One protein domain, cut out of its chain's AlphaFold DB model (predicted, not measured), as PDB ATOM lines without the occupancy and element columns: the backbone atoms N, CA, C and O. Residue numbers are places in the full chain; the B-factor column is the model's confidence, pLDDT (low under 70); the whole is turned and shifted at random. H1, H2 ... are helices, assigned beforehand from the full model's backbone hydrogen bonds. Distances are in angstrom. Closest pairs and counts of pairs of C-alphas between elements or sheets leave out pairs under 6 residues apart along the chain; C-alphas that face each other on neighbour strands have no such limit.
ATOM      1  N   ASP A   2      33.419  36.728   3.693       60.84
ATOM      2  CA  ASP A   2      33.859  36.539   5.084       60.84
ATOM      3  C   ASP A   2      35.226  37.155   5.415       60.84
ATOM      4  O   ASP A   2      35.388  37.751   6.474       60.84
ATOM      5  N   ILE A   3      36.201  37.122   4.495       67.62
ATOM      6  CA  ILE A   3      37.523  37.732   4.738       67.62
ATOM      7  C   ILE A   3      37.475  39.266   4.864       67.62
ATOM      8  O   ILE A   3      38.273  39.859   5.587       67.62
ATOM      9  N   LEU A   4      36.519  39.913   4.191       67.31
ATOM     10  CA  LEU A   4      36.334  41.367   4.237       67.31
ATOM     11  C   LEU A   4      35.718  41.806   5.572       67.31
ATOM     12  O   LEU A   4      36.063  42.868   6.084       67.31
ATOM     13  N   ILE A   5      34.863  40.961   6.152       64.94
ATOM     14  CA  ILE A   5      34.224  41.186   7.454       64.94
ATOM     15  C   ILE A   5      35.214  40.868   8.585       64.94
ATOM     16  O   ILE A   5      35.433  41.685   9.473       64.94
ATOM     17  N   THR A   6      35.883  39.712   8.519       63.66
ATOM     18  CA  THR A   6      36.789  39.221   9.578       63.66
ATOM     19  C   THR A   6      38.117  39.968   9.668       63.66
ATOM     20  O   THR A   6      38.617  40.172  10.771       63.66
ATOM     21  N   LYS A   7      38.718  40.353   8.534       67.88
ATOM     22  CA  LYS A   7      40.047  40.993   8.505       67.88
ATOM     23  C   LYS A   7      40.029  42.435   8.017       67.88
ATOM     24  O   LYS A   7      40.925  43.196   8.360       67.88
ATOM     25  N   GLY A   8      39.038  42.801   7.208       67.62
ATOM     26  CA  GLY A   8      38.929  44.144   6.635       67.62
ATOM     27  C   GLY A   8      38.207  45.154   7.526       67.62
ATOM     28  O   GLY A   8      38.218  46.336   7.199       67.62
ATOM     29  N   GLY A   9      37.560  44.712   8.613       72.62
ATOM     30  CA  GLY A   9      36.750  45.583   9.476       72.62
ATOM     31  C   GLY A   9      35.545  46.204   8.759       72.62
ATOM     32  O   GLY A   9      35.011  47.216   9.209       72.62
ATOM     33  N   LEU A  10      35.135  45.639   7.619       79.81
ATOM     34  CA  LEU A  10      34.043  46.169   6.811       79.81
ATOM     35  C   LEU A  10      32.696  45.737   7.386       79.81
ATOM     36  O   LEU A  10      32.418  44.545   7.524       79.81
ATOM     37  N   PHE A  11      31.821  46.712   7.626       83.75
ATOM     38  CA  PHE A  11      30.413  46.445   7.893       83.75
ATOM     39  C   PHE A  11      29.696  46.058   6.580       83.75
ATOM     40  O   PHE A  11      29.832  46.779   5.584       83.75
ATOM     41  N   PRO A  12      28.943  44.944   6.527       83.62
ATOM     42  CA  PRO A  12      28.334  44.476   5.284       83.62
ATOM     43  C   PRO A  12      27.283  45.443   4.725       83.62
ATOM     44  O   PRO A  12      26.336  45.814   5.411       83.62
ATOM     45  N   ALA A  13      27.381  45.769   3.434       82.75
ATOM     46  CA  ALA A  13      26.336  46.521   2.728       82.75
ATOM     47  C   ALA A  13      25.115  45.648   2.366       82.75
ATOM     48  O   ALA A  13      23.991  46.135   2.263       82.75
ATOM     49  N   ALA A  14      25.326  44.344   2.156       80.44
ATOM     50  CA  ALA A  14      24.260  43.407   1.824       80.44
ATOM     51  C   ALA A  14      23.574  42.884   3.092       80.44
ATOM     52  O   ALA A  14      24.240  42.400   4.007       80.44
ATOM     53  N   LYS A  15      22.233  42.868   3.103       77.62
ATOM     54  CA  LYS A  15      21.430  42.330   4.224       77.62
ATOM     55  C   LYS A  15      21.791  40.886   4.585       77.62
ATOM     56  O   LYS A  15      21.667  40.491   5.738       77.62
ATOM     57  N   THR A  16      22.228  40.091   3.610       76.38
ATOM     58  CA  THR A  16      22.676  38.707   3.818       76.38
ATOM     59  C   THR A  16      23.940  38.623   4.670       76.38
ATOM     60  O   THR A  16      24.054  37.697   5.465       76.38
ATOM     61  N   GLY A  17      24.840  39.606   4.574       75.69
ATOM     62  CA  GLY A  17      26.054  39.671   5.389       75.69
ATOM     63  C   GLY A  17      25.781  39.958   6.866       75.69
ATOM     64  O   GLY A  17      26.584  39.582   7.707       75.69
ATOM     65  N   LEU A  18      24.619  40.535   7.201       76.50
ATOM     66  CA  LEU A  18      24.221  40.783   8.594       76.50
ATOM     67  C   LEU A  18      23.930  39.496   9.382       76.50
ATOM     68  O   LEU A  18      23.837  39.537  10.602       76.50
ATOM     69  N   LYS A  19      23.756  38.360   8.692       76.69
ATOM     70  CA  LYS A  19      23.455  37.058   9.305       76.69
ATOM     71  C   LYS A  19      24.700  36.217   9.595       76.69
ATOM     72  O   LYS A  19      24.552  35.084  10.043       76.69
ATOM     73  N   SER A  20      25.897  36.709   9.276       78.88
ATOM     74  CA  SER A  20      27.120  35.941   9.501       78.88
ATOM     75  C   SER A  20      27.441  35.874  11.000       78.88
ATOM     76  O   SER A  20      27.116  36.786  11.763       78.88
ATOM     77  N   SER A  21      28.063  34.778  11.433       78.31
ATOM     78  CA  SER A  21      28.445  34.534  12.835       78.31
ATOM     79  C   SER A  21      29.344  35.624  13.427       78.31
ATOM     80  O   SER A  21      29.366  35.857  14.630       78.31
ATOM     81  N   GLU A  22      30.068  36.322  12.567       77.56
ATOM     82  CA  GLU A  22      30.976  37.411  12.881       77.56
ATOM     83  C   GLU A  22      30.226  38.656  13.359       77.56
ATOM     84  O   GLU A  22      30.760  39.415  14.160       77.56
ATOM     85  N   MET A  23      28.965  38.826  12.951       75.50
ATOM     86  CA  MET A  23      28.113  39.950  13.350       75.50
ATOM     87  C   MET A  23      27.598  39.850  14.795       75.50
ATOM     88  O   MET A  23      26.968  40.783  15.285       75.50
ATOM     89  N   VAL A  24      27.863  38.739  15.487       78.12
ATOM     90  CA  VAL A  24      27.591  38.556  16.927       78.12
ATOM     91  C   VAL A  24      28.862  38.227  17.716       78.12
ATOM     92  O   VAL A  24      28.810  37.937  18.912       78.12
ATOM     93  N   ALA A  25      30.026  38.260  17.058       80.06
ATOM     94  CA  ALA A  25      31.296  37.972  17.699       80.06
ATOM     95  C   ALA A  25      31.678  39.089  18.681       80.06
ATOM     96  O   ALA A  25      31.545  40.283  18.399       80.06
ATOM     97  N   LYS A  26      32.194  38.684  19.844       83.56
ATOM     98  CA  LYS A  26      32.791  39.603  20.813       83.56
ATOM     99  C   LYS A  26      34.163  40.047  20.320       83.56
ATOM    100  O   LYS A  26      34.906  39.245  19.760       83.56
ATOM    101  N   SER A  27      34.499  41.313  20.546       81.38
ATOM    102  CA  SER A  27      35.821  41.839  20.213       81.38
ATOM    103  C   SER A  27      36.691  41.996  21.453       81.38
ATOM    104  O   SER A  27      36.399  42.830  22.308       81.38
ATOM    105  N   ASP A  28      37.798  41.255  21.519       85.31
ATOM    106  CA  ASP A  28      38.767  41.357  22.618       85.31
ATOM    107  C   ASP A  28      39.418  42.746  22.689       85.31
ATOM    108  O   ASP A  28      39.600  43.290  23.777       85.31
ATOM    109  N   TYR A  29      39.682  43.368  21.534       84.00
ATOM    110  CA  TYR A  29      40.232  44.725  21.453       84.00
ATOM    111  C   TYR A  29      39.329  45.764  22.137       84.00
ATOM    112  O   TYR A  29      39.816  46.695  22.772       84.00
ATOM    113  N   PHE A  30      38.009  45.581  22.050       86.62
ATOM    114  CA  PHE A  30      37.013  46.457  22.672       86.62
ATOM    115  C   PHE A  30      36.455  45.877  23.983       86.62
ATOM    116  O   PHE A  30      35.314  46.150  24.351       86.62
ATOM    117  N   GLY A  31      37.235  45.055  24.695       89.44
ATOM    118  CA  GLY A  31      36.869  44.553  26.024       89.44
ATOM    119  C   GLY A  31      35.713  43.546  26.029       89.44
ATOM    120  O   GLY A  31      34.925  43.512  26.970       89.44
ATOM    121  N   GLY A  32      35.577  42.743  24.972       88.81
ATOM    122  CA  GLY A  32      34.561  41.693  24.853       88.81
ATOM    123  C   GLY A  32      33.180  42.181  24.401       88.81
ATOM    124  O   GLY A  32      32.205  41.435  24.513       88.81
ATOM    125  N   GLN A  33      33.069  43.414  23.898       85.69
ATOM    126  CA  GLN A  33      31.798  43.971  23.429       85.69
ATOM    127  C   GLN A  33      31.344  43.358  22.086       85.69
ATOM    128  O   GLN A  33      32.176  43.176  21.189       85.69
ATOM    129  N   PRO A  34      30.035  43.088  21.899       84.56
ATOM    130  CA  PRO A  34      29.461  42.649  20.624       84.56
ATOM    131  C   PRO A  34      29.180  43.854  19.703       84.56
ATOM    132  O   PRO A  34      28.037  44.232  19.455       84.56
ATOM    133  N   LEU A  35      30.238  44.508  19.211       82.44
ATOM    134  CA  LEU A  35      30.154  45.788  18.481       82.44
ATOM    135  C   LEU A  35      29.181  45.799  17.296       82.44
ATOM    136  O   LEU A  35      28.521  46.806  17.033       82.44
ATOM    137  N   TYR A  36      29.090  44.686  16.577       82.12
ATOM    138  CA  TYR A  36      28.263  44.592  15.383       82.12
ATOM    139  C   TYR A  36      26.763  44.719  15.678       82.12
ATOM    140  O   TYR A  36      26.045  45.249  14.831       82.12
ATOM    141  N   GLU A  37      26.297  44.364  16.880       84.69
ATOM    142  CA  GLU A  37      24.914  44.628  17.303       84.69
ATOM    143  C   GLU A  37      24.624  46.136  17.305       84.69
ATOM    144  O   GLU A  37      23.612  46.586  16.765       84.69
ATOM    145  N   LYS A  38      25.558  46.940  17.828       84.94
ATOM    146  CA  LYS A  38      25.443  48.406  17.864       84.94
ATOM    147  C   LYS A  38      25.552  49.044  16.484       84.94
ATOM    148  O   LYS A  38      24.883  50.042  16.210       84.94
ATOM    149  N   PHE A  39      26.349  48.466  15.589       86.75
ATOM    150  CA  PHE A  39      26.417  48.921  14.200       86.75
ATOM    151  C   PHE A  39      25.135  48.594  13.423       86.75
ATOM    152  O   PHE A  39      24.656  49.446  12.679       86.75
ATOM    153  N   ILE A  40      24.530  47.420  13.643       84.88
ATOM    154  CA  ILE A  40      23.220  47.063  13.069       84.88
ATOM    155  C   ILE A  40      22.128  48.005  13.588       84.88
ATOM    156  O   ILE A  40      21.342  48.523  12.794       84.88
ATOM    157  N   GLU A  41      22.093  48.262  14.898       87.19
ATOM    158  CA  GLU A  41      21.169  49.224  15.513       87.19
ATOM    159  C   GLU A  41      21.304  50.610  14.862       87.19
ATOM    160  O   GLU A  41      20.315  51.199  14.429       87.19
ATOM    161  N   SER A  42      22.537  51.095  14.701       87.88
ATOM    162  CA  SER A  42      22.822  52.392  14.078       87.88
ATOM    163  C   SER A  42      22.414  52.437  12.602       87.88
ATOM    164  O   SER A  42      21.814  53.414  12.160       87.88
ATOM    165  N   ALA A  43      22.690  51.373  11.842       84.94
ATOM    166  CA  ALA A  43      22.332  51.277  10.427       84.94
ATOM    167  C   ALA A  43      20.811  51.331  10.205       84.94
ATOM    168  O   ALA A  43      20.350  51.936   9.236       84.94
ATOM    169  N   ASN A  44      20.025  50.755  11.120       84.62
ATOM    170  CA  ASN A  44      18.561  50.813  11.073       84.62
ATOM    171  C   ASN A  44      17.991  52.191  11.452       84.62
ATOM    172  O   ASN A  44      16.853  52.492  11.102       84.62
ATOM    173  N   ASN A  45      18.784  53.034  12.117       87.50
ATOM    174  CA  ASN A  45      18.393  54.369  12.571       87.50
ATOM    175  C   ASN A  45      18.928  55.500  11.671       87.50
ATOM    176  O   ASN A  45      18.872  56.674  12.045       87.50
ATOM    177  N   LEU A  46      19.454  55.182  10.481       83.69
ATOM    178  CA  LEU A  46      19.964  56.188   9.548       83.69
ATOM    179  C   LEU A  46      18.855  57.134   9.067       83.69
ATOM    180  O   LEU A  46      17.786  56.711   8.623       83.69
TER     181      LEU A  46
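What this domain is: This is residues 2 to 46 of the 101 residues of an uncharacterized protein of Bifidobacterium sp. WCA-178-WT-4B (UniProt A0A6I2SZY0). Three short helical turns and one longer helix, joined by loops, make a small body: H2 and H3 follow each other in the chain and lie between H1 at one end and H4 at the other. H4, the longest helix, packs on H3, and the chain from H3 folds back to it through a wide loop, residues 25 to 34. The printed part has 45 residues, with four named helices in the order H1, H2, H3, H4 and no named strand; helices hold 24 of the residues, and the class is all helix. It is compact, with a radius of gyration of the C-alphas of 10.3 A, and rounded, spanning 26 by 24 by 15 A.

How they stand to each other: H1, residues 2 to 6, is close to but not clearly touching H3, residues 21 to 24; their closest C-alphas, those of Thr 6 and Glu 22, are 6.9 A apart. H1 and H2, residues 15 to 19, are only just apart, with 8.4 A between their closest C-alphas. H2 and H3 meet only through their link, the single residue Ser 20. H3 and H4, residues 35 to 44, touch with 5 pairs of C-alphas within 8 A, the closest being those of Met 23 and Tyr 36, 5.1 A apart. H2 is close to but not clearly touching H4, and their closest C-alphas, those of Leu 18 and Ile 40, are 7.8 A apart. H1 and H4 are apart. In H1 and H4 every backbone O i to N i+4 pair is within hydrogen-bond range; in H2 0 of 1 such pairs is within range, beside 2 of 2 O i to N i+3 pairs, and H3 is too short for an O i to N i+4 pair but has its 1 O i to N i+3 pair within range.

Where its parts are: H1 runs from Asp 2, whose C-alpha is at (33.859, 36.539, 5.084), to Thr 6. H2 runs from Lys 15, with its C-alpha at (21.430, 42.330, 4.224), to Lys 19. H3 runs from Ser 21 to Val 24. H4 runs from Leu 35 to Asn 44, whose C-alpha is at (18.561, 50.813, 11.073), and measures 14.6 A from first to last C-alpha. The first to last C-alpha distances of H1, H2 and H3 are 6.0 A, 7.6 A and 5.8 A.

The domain as a whole: The two C-alphas farthest apart, those of Ala 14 and Gly 31, are 27.3 A apart. The printed part has no cut. The link from H2 to H3 is tight, the links from H1 to H2 and from H3 to H4 are short, and no link is long. The mean pLDDT of the printed part is 79.7; the model's confidence is low, under 70, at residues 2 to 8, of which 2 to 6 belong to H1.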